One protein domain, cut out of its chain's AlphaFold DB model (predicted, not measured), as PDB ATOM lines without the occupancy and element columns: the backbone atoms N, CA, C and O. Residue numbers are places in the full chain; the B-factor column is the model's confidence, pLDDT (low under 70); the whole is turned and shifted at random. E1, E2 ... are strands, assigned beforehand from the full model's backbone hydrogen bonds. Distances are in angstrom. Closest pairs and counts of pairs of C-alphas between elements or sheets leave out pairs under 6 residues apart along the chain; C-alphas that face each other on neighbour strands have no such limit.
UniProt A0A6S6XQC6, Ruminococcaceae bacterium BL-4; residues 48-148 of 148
ATOM      1  N   LYS A  48      41.566-110.297 -74.785       87.50
ATOM      2  CA  LYS A  48      41.765-110.490 -73.352       87.50
ATOM      3  C   LYS A  48      42.653-109.382 -72.779       87.50
ATOM      4  O   LYS A  48      43.711-109.097 -73.338       87.50
ATOM      5  N   HIS A  49      42.257-108.808 -71.648       86.75
ATOM      6  CA  HIS A  49      43.071-107.916 -70.822       86.75
ATOM      7  C   HIS A  49      42.985-108.347 -69.356       86.75
ATOM      8  O   HIS A  49      41.958-108.868 -68.937       86.75
ATOM      9  N   VAL A  50      44.057-108.169 -68.586       85.94
ATOM     10  CA  VAL A  50      44.065-108.471 -67.146       85.94
ATOM     11  C   VAL A  50      43.995-107.153 -66.395       85.94
ATOM     12  O   VAL A  50      44.761-106.246 -66.716       85.94
ATOM     13  N   VAL A  51      43.081-107.043 -65.433       86.50
ATOM     14  CA  VAL A  51      42.911-105.832 -64.621       86.50
ATOM     15  C   VAL A  51      44.166-105.585 -63.791       86.50
ATOM     16  O   VAL A  51      44.661-106.489 -63.118       86.50
ATOM     17  N   GLN A  52      44.666-104.351 -63.846       83.06
ATOM     18  CA  GLN A  52      45.813-103.884 -63.074       83.06
ATOM     19  C   GLN A  52      45.361-102.748 -62.150       83.06
ATOM     20  O   GLN A  52      44.864-101.725 -62.624       83.06
ATOM     21  N   GLY A  53      45.557-102.917 -60.841       81.25
ATOM     22  CA  GLY A  53      45.201-101.929 -59.821       81.25
ATOM     23  C   GLY A  53      43.776-102.045 -59.260       81.25
ATOM     24  O   GLY A  53      42.979-102.871 -59.687       81.25
ATOM     25  N   LEU A  54      43.476-101.179 -58.283       81.12
ATOM     26  CA  LEU A  54      42.305-101.283 -57.392       81.12
ATOM     27  C   LEU A  54      41.182-100.277 -57.707       81.12
ATOM     28  O   LEU A  54      40.216-100.155 -56.958       81.12
ATOM     29  N   SER A  55      41.301 -99.490 -58.783       79.31
ATOM     30  CA  SER A  55      40.386 -98.356 -59.009       79.31
ATOM     31  C   SER A  55      38.943 -98.778 -59.252       79.31
ATOM     32  O   SER A  55      38.030 -98.037 -58.910       79.31
ATOM     33  N   MET A  56      38.748 -99.972 -59.806       87.94
ATOM     34  CA  MET A  56      37.433-100.525 -60.104       87.94
ATOM     35  C   MET A  56      36.882-101.398 -58.967       87.94
ATOM     36  O   MET A  56      35.798-101.954 -59.132       87.94
ATOM     37  N   GLU A  57      37.565-101.545 -57.823       85.06
ATOM     38  CA  GLU A  57      37.002-102.297 -56.692       85.06
ATOM     39  C   GLU A  57      35.743-101.593 -56.150       85.06
ATOM     40  O   GLU A  57      35.725-100.359 -56.108       85.06
ATOM     41  N   PRO A  58      34.692-102.336 -55.745       84.56
ATOM     42  CA  PRO A  58      34.591-103.803 -55.713       84.56
ATOM     43  C   PRO A  58      34.075-104.433 -57.024       84.56
ATOM     44  O   PRO A  58      33.810-105.629 -57.068       84.56
ATOM     45  N   THR A  59      33.868-103.646 -58.086       87.06
ATOM     46  CA  THR A  59      33.330-104.149 -59.366       87.06
ATOM     47  C   THR A  59      34.305-105.103 -60.058       87.06
ATOM     48  O   THR A  59      33.872-106.108 -60.617       87.06
ATOM     49  N   LEU A  60      35.600-104.778 -60.056       87.81
ATOM     50  CA  LEU A  60      36.667-105.604 -60.620       87.81
ATOM     51  C   LEU A  60      37.842-105.656 -59.654       87.81
ATOM     52  O   LEU A  60      38.260-104.614 -59.144       87.81
ATOM     53  N   ASN A  61      38.391-106.853 -59.472       88.88
ATOM     54  CA  ASN A  61      39.548-107.092 -58.625       88.88
ATOM     55  C   ASN A  61      40.823-107.183 -59.466       88.88
ATOM     56  O   ASN A  61      40.806-107.520 -60.656       88.88
ATOM     57  N   GLU A  62      41.958-106.904 -58.832       88.06
ATOM     58  CA  GLU A  62      43.255-107.081 -59.471       88.06
ATOM     59  C   GLU A  62      43.449-108.542 -59.917       88.06
ATOM     60  O   GLU A  62      43.223-109.484 -59.158       88.06
ATOM     61  N   GLY A  63      43.866-108.735 -61.172       88.25
ATOM     62  CA  GLY A  63      44.035-110.064 -61.766       88.25
ATOM     63  C   GLY A  63      42.808-110.616 -62.500       88.25
ATOM     64  O   GLY A  63      42.930-111.650 -63.167       88.25
ATOM     65  N   ASP A  64      41.660-109.931 -62.462       90.00
ATOM     66  CA  ASP A  64      40.478-110.345 -63.220       90.00
ATOM     67  C   ASP A  64      40.739-110.335 -64.735       90.00
ATOM     68  O   ASP A  64      41.425-109.467 -65.286       90.00
ATOM     69  N   ASN A  65      40.172-111.322 -65.435       89.50
ATOM     70  CA  ASN A  65      40.281-111.440 -66.887       89.50
ATOM     71  C   ASN A  65      39.106-110.720 -67.558       89.50
ATOM     72  O   ASN A  65      37.975-111.201 -67.521       89.50
ATOM     73  N   LEU A  66      39.389-109.613 -68.237       88.69
ATOM     74  CA  LEU A  66      38.425-108.888 -69.051       88.69
ATOM     75  C   LEU A  66      38.481-109.341 -70.503       88.69
ATOM     76  O   LEU A  66      39.553-109.443 -71.103       88.69
ATOM     77  N   TYR A  67      37.303-109.547 -71.079       88.69
ATOM     78  CA  TYR A  67      37.120-109.799 -72.500       88.69
ATOM     79  C   TYR A  67      36.397-108.607 -73.107       88.69
ATOM     80  O   TYR A  67      35.288-108.286 -72.689       88.69
ATOM     81  N   TYR A  68      37.021-107.943 -74.076       86.62
ATOM     82  CA  TYR A  68      36.472-106.731 -74.676       86.62
ATOM     83  C   TYR A  68      36.462-106.802 -76.201       86.62
ATOM     84  O   TYR A  68      37.284-107.469 -76.839       86.62
ATOM     85  N   THR A  69      35.514-106.085 -76.794       85.12
ATOM     86  CA  THR A  69      35.365-105.939 -78.243       85.12
ATOM     87  C   THR A  69      35.613-104.494 -78.641       85.12
ATOM     88  O   THR A  69      35.143-103.582 -77.974       85.12
ATOM     89  N   LYS A  70      36.309-104.275 -79.758       78.50
ATOM     90  CA  LYS A  70      36.645-102.925 -80.248       78.50
ATOM     91  C   LYS A  70      35.517-102.219 -81.004       78.50
ATOM     92  O   LYS A  70      35.593-101.016 -81.210       78.50
ATOM     93  N   PHE A  71      34.507-102.957 -81.455       75.88
ATOM     94  CA  PHE A  71      33.496-102.466 -82.398       75.88
ATOM     95  C   PHE A  71      32.131-102.267 -81.736       75.88
ATOM     96  O   PHE A  71      31.112-102.693 -82.277       75.88
ATOM     97  N   HIS A  72      32.116-101.664 -80.549       80.56
ATOM     98  CA  HIS A  72      30.885-101.311 -79.851       80.56
ATOM     99  C   HIS A  72      30.854 -99.810 -79.581       80.56
ATOM    100  O   HIS A  72      31.868 -99.234 -79.185       80.56
ATOM    101  N   ASN A  73      29.702 -99.185 -79.823       88.81
ATOM    102  CA  ASN A  73      29.498 -97.800 -79.423       88.81
ATOM    103  C   ASN A  73      29.326 -97.772 -77.902       88.81
ATOM    104  O   ASN A  73      28.550 -98.580 -77.396       88.81
ATOM    105  N   PRO A  74      30.021 -96.879 -77.185       90.94
ATOM    106  CA  PRO A  74      29.920 -96.807 -75.736       90.94
ATOM    107  C   PRO A  74      28.492 -96.453 -75.319       90.94
ATOM    108  O   PRO A  74      27.897 -95.511 -75.847       90.94
ATOM    109  N   ALA A  75      27.963 -97.200 -74.358       93.81
ATOM    110  CA  ALA A  75      26.694 -96.940 -73.705       93.81
ATOM    111  C   ALA A  75      26.901 -96.585 -72.226       93.81
ATOM    112  O   ALA A  75      27.968 -96.792 -71.641       93.81
ATOM    113  N   TYR A  76      25.862 -96.035 -71.599       94.31
ATOM    114  CA  TYR A  76      25.890 -95.755 -70.168       94.31
ATOM    115  C   TYR A  76      26.127 -97.023 -69.354       94.31
ATOM    116  O   TYR A  76      25.466 -98.037 -69.557       94.31
ATOM    117  N   GLY A  77      27.035 -96.929 -68.385       91.00
ATOM    118  CA  GLY A  77      27.374 -98.037 -67.505       91.00
ATOM    119  C   GLY A  77      28.388 -99.021 -68.088       91.00
ATOM    120  O   GLY A  77      28.846 -99.882 -67.331       91.00
ATOM    121  N   ASP A  78      28.785 -98.885 -69.356       92.88
ATOM    122  CA  ASP A  78      29.821 -99.728 -69.954       92.88
ATOM    123  C   ASP A  78      31.162 -99.550 -69.244       92.88
ATOM    124  O   ASP A  78      31.535 -98.448 -68.834       92.88
ATOM    125  N   LEU A  79      31.916-100.646 -69.139       92.19
ATOM    126  CA  LEU A  79      33.315-100.611 -68.730       92.19
ATOM    127  C   LEU A  79      34.186-100.478 -69.972       92.19
ATOM    128  O   LEU A  79      34.196-101.359 -70.834       92.19
ATOM    129  N   ILE A  80      34.938 -99.387 -70.049       92.00
ATOM    130  CA  ILE A  80      35.847 -99.124 -71.159       92.00
ATOM    131  C   ILE A  80      37.294 -99.248 -70.706       92.00
ATOM    132  O   ILE A  80      37.639 -98.922 -69.571       92.00
ATOM    133  N   ILE A  81      38.144 -99.700 -71.625       90.69
ATOM    134  CA  ILE A  81      39.590 -99.758 -71.439       90.69
ATOM    135  C   ILE A  81      40.205 -98.654 -72.292       90.69
ATOM    136  O   ILE A  81      40.041 -98.664 -73.513       90.69
ATOM    137  N   PHE A  82      40.929 -97.723 -71.679       87.69
ATOM    138  CA  PHE A  82      41.662 -96.691 -72.412       87.69
ATOM    139  C   PHE A  82      43.122 -96.634 -71.989       87.69
ATOM    140  O   PHE A  82      43.489 -96.958 -70.860       87.69
ATOM    141  N   GLN A  83      43.967 -96.216 -72.925       86.50
ATOM    142  CA  GLN A  83      45.369 -95.962 -72.649       86.50
ATOM    143  C   GLN A  83      45.509 -94.571 -72.037       86.50
ATOM    144  O   GLN A  83      45.033 -93.581 -72.595       86.50
ATOM    145  N   THR A  84      46.167 -94.486 -70.888       83.00
ATOM    146  CA  THR A  84      46.476 -93.194 -70.277       83.00
ATOM    147  C   THR A  84      47.600 -92.479 -71.030       83.00
ATOM    148  O   THR A  84      48.472 -93.107 -71.633       83.00
ATOM    149  N   GLN A  85      47.606 -91.146 -70.968       84.50
ATOM    150  CA  GLN A  85      48.673 -90.326 -71.552       84.50
ATOM    151  C   GLN A  85      50.029 -90.576 -70.880       84.50
ATOM    152  O   GLN A  85      51.074 -90.392 -71.499       84.50
ATOM    153  N   ASN A  86      50.023 -90.994 -69.612       81.38
ATOM    154  CA  ASN A  86      51.246 -91.319 -68.899       81.38
ATOM    155  C   ASN A  86      51.577 -92.810 -69.087       81.38
ATOM    156  O   ASN A  86      50.901 -93.657 -68.501       81.38
ATOM    157  N   PRO A  87      52.647 -93.163 -69.820       76.88
ATOM    158  CA  PRO A  87      52.968 -94.558 -70.124       76.88
ATOM    159  C   PRO A  87      53.199 -95.417 -68.872       76.88
ATOM    160  O   PRO A  87      53.058 -96.634 -68.944       76.88
ATOM    161  N   LYS A  88      53.493 -94.802 -67.715       77.25
ATOM    162  CA  LYS A  88      53.661 -95.499 -66.435       77.25
ATOM    163  C   LYS A  88      52.399 -96.234 -65.979       77.25
ATOM    164  O   LYS A  88      52.527 -97.266 -65.333       77.25
ATOM    165  N   TYR A  89      51.206 -95.714 -66.283       73.00
ATOM    166  CA  TYR A  89      49.953 -96.332 -65.834       73.00
ATOM    167  C   TYR A  89      49.264 -97.186 -66.909       73.00
ATOM    168  O   TYR A  89      48.213 -97.753 -66.635       73.00
ATOM    169  N   GLY A  90      49.833 -97.294 -68.116       83.69
ATOM    170  CA  GLY A  90      49.370 -98.227 -69.147       83.69
ATOM    171  C   GLY A  90      47.892 -98.080 -69.531       83.69
ATOM    172  O   GLY A  90      47.464 -97.029 -70.014       83.69
ATOM    173  N   TYR A  91      47.132 -99.163 -69.367       86.31
ATOM    174  CA  TYR A  91      45.694 -99.209 -69.627       86.31
ATOM    175  C   TYR A  91      44.913 -99.093 -68.322       86.31
ATOM    176  O   TYR A  91      45.264 -99.718 -67.326       86.31
ATOM    177  N   MET A  92      43.830 -98.326 -68.351       87.81
ATOM    178  CA  MET A  92      42.899 -98.189 -67.237       87.81
ATOM    179  C   MET A  92      41.512 -98.645 -67.653       87.81
ATOM    180  O   MET A  92      41.096 -98.432 -68.793       87.81
ATOM    181  N   VAL A  93      40.803 -99.236 -66.698       91.25
ATOM    182  CA  VAL A  93      39.382 -99.554 -66.812       91.25
ATOM    183  C   VAL A  93      38.608 -98.487 -66.052       91.25
ATOM    184  O   VAL A  93      38.992 -98.146 -64.933       91.25
ATOM    185  N   LYS A  94      37.562 -97.940 -66.671       92.31
ATOM    186  CA  LYS A  94      36.623 -96.994 -66.049       92.31
ATOM    187  C   LYS A  94      35.206 -97.262 -66.528       92.31
ATOM    188  O   LYS A  94      35.022 -97.857 -67.593       92.31
ATOM    189  N   ARG A  95      34.212 -96.790 -65.776       93.94
ATOM    190  CA  ARG A  95      32.801 -96.881 -66.170       93.94
ATOM    191  C   ARG A  95      32.325 -95.608 -66.862       93.94
ATOM    192  O   ARG A  95      32.561 -94.516 -66.358       93.94
ATOM    193  N   VAL A  96      31.620 -95.735 -67.982       95.06
ATOM    194  CA  VAL A  96      31.030 -94.603 -68.710       95.06
ATOM    195  C   VAL A  96      29.829 -94.056 -67.942       95.06
ATOM    196  O   VAL A  96      28.848 -94.771 -67.730       95.06
ATOM    197  N   ILE A  97      29.889 -92.776 -67.566       95.56
ATOM    198  CA  ILE A  97      28.789 -92.076 -66.881       95.56
ATOM    199  C   ILE A  97      28.176 -90.960 -67.730       95.56
ATOM    200  O   ILE A  97      26.984 -90.702 -67.581       95.56
ATOM    201  N   GLY A  98      28.943 -90.371 -68.656       96.06
ATOM    202  CA  GLY A  98      28.480 -89.329 -69.573       96.06
ATOM    203  C   GLY A  98      28.888 -89.596 -71.023       96.06
ATOM    204  O   GLY A  98      30.050 -89.922 -71.293       96.06
ATOM    205  N   LEU A  99      27.933 -89.446 -71.937       96.81
ATOM    206  CA  LEU A  99      28.110 -89.514 -73.389       96.81
ATOM    207  C   LEU A  99      28.132 -88.104 -73.996       96.81
ATOM    208  O   LEU A  99      27.804 -87.128 -73.331       96.81
ATOM    209  N   GLU A 100      28.522 -87.998 -75.269       96.44
ATOM    210  CA  GLU A 100      28.508 -86.741 -76.030       96.44
ATOM    211  C   GLU A 100      27.187 -85.973 -75.855       96.44
ATOM    212  O   GLU A 100      26.110 -86.505 -76.119       96.44
ATOM    213  N   GLY A 101      27.287 -84.704 -75.447       96.62
ATOM    214  CA  GLY A 101      26.147 -83.816 -75.216       96.62
ATOM    215  C   GLY A 101      25.590 -83.821 -73.790       96.62
ATOM    216  O   GLY A 101      24.834 -82.910 -73.459       96.62
ATOM    217  N   ASP A 102      25.980 -84.769 -72.936       97.56
ATOM    218  CA  ASP A 102      25.545 -84.768 -71.539       97.56
ATOM    219  C   ASP A 102      26.123 -83.593 -70.754       97.56
ATOM    220  O   ASP A 102      27.244 -83.146 -70.990       97.56
ATOM    221  N   GLN A 103      25.373 -83.146 -69.755       97.62
ATOM    222  CA  GLN A 103      25.823 -82.238 -68.709       97.62
ATOM    223  C   GLN A 103      26.094 -83.053 -67.449       97.62
ATOM    224  O   GLN A 103      25.188 -83.700 -66.923       97.62
ATOM    225  N   ILE A 104      27.341 -83.046 -66.985       97.50
ATOM    226  CA  ILE A 104      27.770 -83.785 -65.798       97.50
ATOM    227  C   ILE A 104      28.284 -82.803 -64.753       97.50
ATOM    228  O   ILE A 104      29.175 -82.005 -65.043       97.50
ATOM    229  N   SER A 105      27.778 -82.900 -63.529       96.25
ATOM    230  CA  SER A 105      28.336 -82.228 -62.351       96.25
ATOM    231  C   SER A 105      28.540 -83.224 -61.213       96.25
ATOM    232  O   SER A 105      27.953 -84.308 -61.202       96.25
ATOM    233  N   VAL A 106      29.417 -82.876 -60.271       94.69
ATOM    234  CA  VAL A 106      29.675 -83.682 -59.072       94.69
ATOM    235  C   VAL A 106      29.472 -82.801 -57.853       94.69
ATOM    236  O   VAL A 106      30.026 -81.704 -57.767       94.69
ATOM    237  N   ASN A 107      28.669 -83.272 -56.910       93.25
ATOM    238  CA  ASN A 107      28.442 -82.590 -55.648       93.25
ATOM    239  C   ASN A 107      29.647 -82.746 -54.707       93.25
ATOM    240  O   ASN A 107      30.528 -83.583 -54.900       93.25
ATOM    241  N   ALA A 108      29.671 -81.945 -53.644       92.00
ATOM    242  CA  ALA A 108      30.711 -81.999 -52.617       92.00
ATOM    243  C   ALA A 108      30.892 -83.410 -52.022       92.00
ATOM    244  O   ALA A 108      32.022 -83.839 -51.803       92.00
ATOM    245  N   ASP A 109      29.793 -84.141 -51.827       90.69
ATOM    246  CA  ASP A 109      29.758 -85.512 -51.298       90.69
ATOM    247  C   ASP A 109      30.148 -86.595 -52.324       90.69
ATOM    248  O   ASP A 109      30.076 -87.788 -52.025       90.69
ATOM    249  N   GLY A 110      30.552 -86.198 -53.533       90.12
ATOM    250  CA  GLY A 110      30.927 -87.103 -54.617       90.12
ATOM    251  C   GLY A 110      29.747 -87.667 -55.410       90.12
ATOM    252  O   GLY A 110      29.978 -88.439 -56.337       90.12
ATOM    253  N   SER A 111      28.499 -87.297 -55.095       91.75
ATOM    254  CA  SER A 111      27.343 -87.732 -55.884       91.75
ATOM    255  C   SER A 111      27.326 -87.058 -57.259       91.75
ATOM    256  O   SER A 111      27.537 -85.850 -57.388       91.75
ATOM    257  N   VAL A 112      27.092 -87.852 -58.302       94.62
ATOM    258  CA  VAL A 112      27.100 -87.388 -59.693       94.62
ATOM    259  C   VAL A 112      25.693 -86.994 -60.123       94.62
ATOM    260  O   VAL A 112      24.724 -87.699 -59.849       94.62
ATOM    261  N   ILE A 113      25.580 -85.883 -60.845       96.00
ATOM    262  CA  ILE A 113      24.355 -85.441 -61.509       96.00
ATOM    263  C   ILE A 113      24.596 -85.507 -63.015       96.00
ATOM    264  O   ILE A 113      25.573 -84.949 -63.516       96.00
ATOM    265  N   ARG A 114      23.692 -86.168 -63.742       96.94
ATOM    266  CA  ARG A 114      23.679 -86.215 -65.205       96.94
ATOM    267  C   ARG A 114      22.398 -85.587 -65.729       96.94
ATOM    268  O   ARG A 114      21.310 -86.070 -65.439       96.94
ATOM    269  N   ASN A 115      22.536 -84.548 -66.547       97.00
ATOM    270  CA  ASN A 115      21.425 -83.822 -67.167       97.00
ATOM    271  C   ASN A 115      20.377 -83.343 -66.143       97.00
ATOM    272  O   ASN A 115      19.179 -83.386 -66.405       97.00
ATOM    273  N   GLY A 116      20.835 -82.911 -64.963       95.00
ATOM    274  CA  GLY A 116      19.980 -82.453 -63.863       95.00
ATOM    275  C   GLY A 116      19.404 -83.558 -62.971       95.00
ATOM    276  O   GLY A 116      18.818 -83.240 -61.938       95.00
ATOM    277  N   GLU A 117      19.599 -84.837 -63.305       95.81
ATOM    278  CA  GLU A 117      19.138 -85.965 -62.491       95.81
ATOM    279  C   GLU A 117      20.294 -86.626 -61.723       95.81
ATOM    280  O   GLU A 117      21.371 -86.839 -62.289       95.81
ATOM    281  N   PRO A 118      20.105 -86.986 -60.439       94.25
ATOM    282  CA  PRO A 118      21.119 -87.702 -59.677       94.25
ATOM    283  C   PRO A 118      21.350 -89.101 -60.264       94.25
ATOM    284  O   PRO A 118      20.417 -89.884 -60.456       94.25
ATOM    285  N   LEU A 119      22.614 -89.430 -60.522       93.69
ATOM    286  CA  LEU A 119      23.037 -90.739 -60.996       93.69
ATOM    287  C   LEU A 119      23.293 -91.663 -59.799       93.69
ATOM    288  O   LEU A 119      24.107 -91.370 -58.927       93.69
ATOM    289  N   ILE A 120      22.605 -92.804 -59.767       90.69
ATOM    290  CA  ILE A 120      22.789 -93.807 -58.713       90.69
ATOM    291  C   ILE A 120      23.998 -94.680 -59.058       90.69
ATOM    292  O   ILE A 120      23.929 -95.533 -59.943       90.69
ATOM    293  N   GLU A 121      25.088 -94.496 -58.320       88.19
ATOM    294  CA  GLU A 121      26.321 -95.275 -58.449       88.19
ATOM    295  C   GLU A 121      26.544 -96.120 -57.182       88.19
ATOM    296  O   GLU A 121      27.276 -95.711 -56.285       88.19
ATOM    297  N   PRO A 122      25.933 -97.318 -57.067       87.25
ATOM    298  CA  PRO A 122      25.972 -98.111 -55.830       87.25
ATOM    299  C   PRO A 122      27.373 -98.649 -55.487       87.25
ATOM    300  O   PRO A 122      27.579 -99.195 -54.410       87.25
ATOM    301  N   TYR A 123      28.322 -98.532 -56.418       83.44
ATOM    302  CA  TYR A 123      29.727 -98.909 -56.262       83.44
ATOM    303  C   TYR A 123      30.612 -97.755 -55.757       83.44
ATOM    304  O   TYR A 123      31.812 -97.958 -55.578       83.44
ATOM    305  N   ILE A 124      30.057 -96.554 -55.558       84.88
ATOM    306  CA  ILE A 124      30.777 -95.393 -55.024       84.88
ATOM    307  C   ILE A 124      30.361 -95.164 -53.578       84.88
ATOM    308  O   ILE A 124      29.180 -95.060 -53.255       84.88
ATOM    309  N   GLU A 125      31.356 -95.049 -52.704       83.81
ATOM    310  CA  GLU A 125      31.151 -94.534 -51.357       83.81
ATOM    311  C   GLU A 125      31.140 -93.004 -51.388       83.81
ATOM    312  O   GLU A 125      31.992 -92.382 -52.024       83.81
ATOM    313  N   THR A 126      30.193 -92.396 -50.676       82.88
ATOM    314  CA  THR A 126      30.110 -90.939 -50.517       82.88
ATOM    315  C   THR A 126      31.377 -90.373 -49.880       82.88
ATOM    316  O   THR A 126      31.856 -90.893 -48.864       82.88
ATOM    317  N   ASP A 127      31.869 -89.265 -50.429       85.31
ATOM    318  CA  ASP A 127      33.007 -88.530 -49.895       85.31
ATOM    319  C   ASP A 127      32.628 -87.836 -48.583       85.31
ATOM    320  O   ASP A 127      31.931 -86.821 -48.548       85.31
ATOM    321  N   LYS A 128      33.138 -88.377 -47.475       84.00
ATOM    322  CA  LYS A 128      32.910 -87.831 -46.132       84.00
ATOM    323  C   LYS A 128      33.594 -86.479 -45.910       84.00
ATOM    324  O   LYS A 128      33.225 -85.779 -44.972       84.00
ATOM    325  N   LEU A 129      34.603 -86.135 -46.714       85.75
ATOM    326  CA  LEU A 129      35.342 -84.878 -46.598       85.75
ATOM    327  C   LEU A 129      34.672 -83.733 -47.362       85.75
ATOM    328  O   LEU A 129      34.988 -82.579 -47.081       85.75
ATOM    329  N   GLY A 130      33.750 -84.028 -48.283       84.81
ATOM    330  CA  GLY A 130      32.987 -83.001 -48.989       84.81
ATOM    331  C   GLY A 130      33.795 -82.204 -50.021       84.81
ATOM    332  O   GLY A 130      33.448 -81.060 -50.303       84.81
ATOM    333  N   ASN A 131      34.886 -82.757 -50.557       87.31
ATOM    334  CA  ASN A 131      35.832 -82.009 -51.396       87.31
ATOM    335  C   ASN A 131      35.849 -82.491 -52.853       87.31
ATOM    336  O   ASN A 131      36.750 -82.136 -53.611       87.31
ATOM    337  N   SER A 132      34.852 -83.282 -53.250       88.38
ATOM    338  CA  SER A 132      34.762 -83.895 -54.581       88.38
ATOM    339  C   SER A 132      33.987 -83.048 -55.600       88.38
ATOM    340  O   SER A 132      33.726 -83.507 -56.711       88.38
ATOM    341  N   ALA A 133      33.619 -81.814 -55.242       91.44
ATOM    342  CA  ALA A 133      32.779 -80.968 -56.079       91.44
ATOM    343  C   ALA A 133      33.428 -80.668 -57.440       91.44
ATOM    344  O   ALA A 133      34.566 -80.201 -57.527       91.44
ATOM    345  N   MET A 134      32.656 -80.866 -58.503       93.06
ATOM    346  CA  MET A 134      33.020 -80.526 -59.872       93.06
ATOM    347  C   MET A 134      31.894 -79.689 -60.472       93.06
ATOM    348  O   MET A 134      30.728 -80.087 -60.432       93.06
ATOM    349  N   ALA A 135      32.254 -78.536 -61.040       92.88
ATOM    350  CA  ALA A 135      31.314 -77.707 -61.782       92.88
ATOM    351  C   ALA A 135      30.701 -78.494 -62.949       92.88
ATOM    352  O   ALA A 135      31.290 -79.458 -63.438       92.88
ATOM    353  N   GLU A 136      29.526 -78.065 -63.397       95.62
ATOM    354  CA  GLU A 136      28.876 -78.683 -64.543       95.62
ATOM    355  C   GLU A 136      29.727 -78.534 -65.808       95.62
ATOM    356  O   GLU A 136      30.187 -77.444 -66.155       95.62
ATOM    357  N   VAL A 137      29.949 -79.658 -66.485       96.31
ATOM    358  CA  VAL A 137      30.702 -79.745 -67.734       96.31
ATOM    359  C   VAL A 137      29.844 -80.445 -68.777       96.31
ATOM    360  O   VAL A 137      29.280 -81.509 -68.522       96.31
ATOM    361  N   THR A 138      29.788 -79.867 -69.977       97.38
ATOM    362  CA  THR A 138      29.195 -80.522 -71.146       97.38
ATOM    363  C   THR A 138      30.209 -81.451 -71.803       97.38
ATOM    364  O   THR A 138      31.332 -81.047 -72.110       97.38
ATOM    365  N   VAL A 139      29.811 -82.693 -72.063       96.38
ATOM    366  CA  VAL A 139      30.652 -83.665 -72.760       96.38
ATOM    367  C   VAL A 139      30.785 -83.264 -74.227       96.38
ATOM    368  O   VAL A 139      29.818 -83.279 -74.990       96.38
ATOM    369  N   GLU A 140      32.002 -82.907 -74.634       96.44
ATOM    370  CA  GLU A 140      32.292 -82.552 -76.021       96.44
ATOM    371  C   GLU A 140      32.152 -83.744 -76.980       96.44
ATOM    372  O   GLU A 140      32.229 -84.915 -76.601       96.44
ATOM    373  N   LYS A 141      32.043 -83.421 -78.270       93.88
ATOM    374  CA  LYS A 141      31.958 -84.402 -79.348       93.88
ATOM    375  C   LYS A 141      33.130 -85.381 -79.358       93.88
ATOM    376  O   LYS A 141      34.291 -84.975 -79.363       93.88
ATOM    377  N   GLY A 142      32.815 -86.676 -79.395       91.00
ATOM    378  CA  GLY A 142      33.803 -87.756 -79.365       91.00
ATOM    379  C   GLY A 142      34.534 -87.942 -78.027       91.00
ATOM    380  O   GLY A 142      35.496 -88.711 -77.978       91.00
ATOM    381  N   LYS A 143      34.109 -87.262 -76.955       92.88
ATOM    382  CA  LYS A 143      34.608 -87.483 -75.591       92.88
ATOM    383  C   LYS A 143      33.586 -88.258 -74.760       92.88
ATOM    384  O   LYS A 143      32.408 -88.329 -75.091       92.88
ATOM    385  N   LEU A 144      34.075 -88.845 -73.675       94.25
ATOM    386  CA  LEU A 144      33.285 -89.542 -72.666       94.25
ATOM    387  C   LEU A 144      33.708 -89.027 -71.295       94.25
ATOM    388  O   LEU A 144      34.898 -88.782 -71.075       94.25
ATOM    389  N   ILE A 145      32.763 -88.919 -70.365       94.31
ATOM    390  CA  ILE A 145      33.082 -88.762 -68.944       94.31
ATOM    391  C   ILE A 145      32.924 -90.121 -68.278       94.31
ATOM    392  O   ILE A 145      31.918 -90.815 -68.456       94.31
ATOM    393  N   CYS A 146      33.955 -90.507 -67.532       92.62
ATOM    394  CA  CYS A 146      34.040 -91.813 -66.901       92.62
ATOM    395  C   CYS A 146      34.283 -91.675 -65.398       92.62
ATOM    396  O   CYS A 146      35.013 -90.785 -64.963       92.62
ATOM    397  N   SER A 147      33.692 -92.590 -64.638       90.19
ATOM    398  CA  SER A 147      33.811 -92.710 -63.185       90.19
ATOM    399  C   SER A 147      34.676 -93.918 -62.799       90.19
ATOM    400  O   SER A 147      35.092 -94.671 -63.689       90.19
ATOM    401  N   ARG A 148      35.014 -94.027 -61.502       75.31
ATOM    402  CA  ARG A 148      36.147 -94.812 -60.966       75.31
ATOM    403  C   ARG A 148      36.281 -96.227 -61.509       75.31
ATOM    404  O   ARG A 148      35.244 -96.880 -61.742       75.31
TER     405      ARG A 148
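Overview. This is residues 48 to 148 of the 148 residues of a protein of Ruminococcaceae bacterium BL-4 (UniProt A0A6S6XQC6). With little regular structure, three small antiparallel sheets joined by loops stand in a row: E7-E6-E5-E8 at one end, strongly twisted E3-E4-E9 in the middle, the hairpin E1-E2 at the other end. Nine named strands, E1 to E9 in order along the chain, hold 38 of the 101 printed residues, under half, with no named helix: the class is all strand. The whole is compact, radius of gyration of the C-alphas 14.3 A, spanning 37 by 32 by 25 A.

Along the chain. Find C-alpha 103 at (25.823, -82.238, -68.709), where E5, residues 103 to 106, begins; E6 is 112 to 114, E7 117 to 119, E8 134 to 138. E4, 91 to 98, runs 19.8 A; E3 is 79 to 83, E9 145 to 147. E1, 48 to 50, begins at (41.765, -110.490, -73.352); E2 is 65 to 68.

Arrangement. E5, E6 and E7 form a meander, successive antiparallel neighbours; E8 beside E5 completes a Greek key, with N 104 and O 137 2.9 A apart. E4 bends by 57 degrees at residue 95, pairing with E3 (N 82 to O 92, 3.0 A), then E9 (N 147 to O 95, 2.8 A). E2 and E3 are near each other, with 5 pairs of C-alphas within 10 A.

Size, cuts and confidence. The C-alphas farthest apart, Phe 71 and Leu 129, are 39.9 A apart. The links E1 to E2 and E7 to E8 are long. The printed part has no cut, and no printed residue is under pLDDT 70.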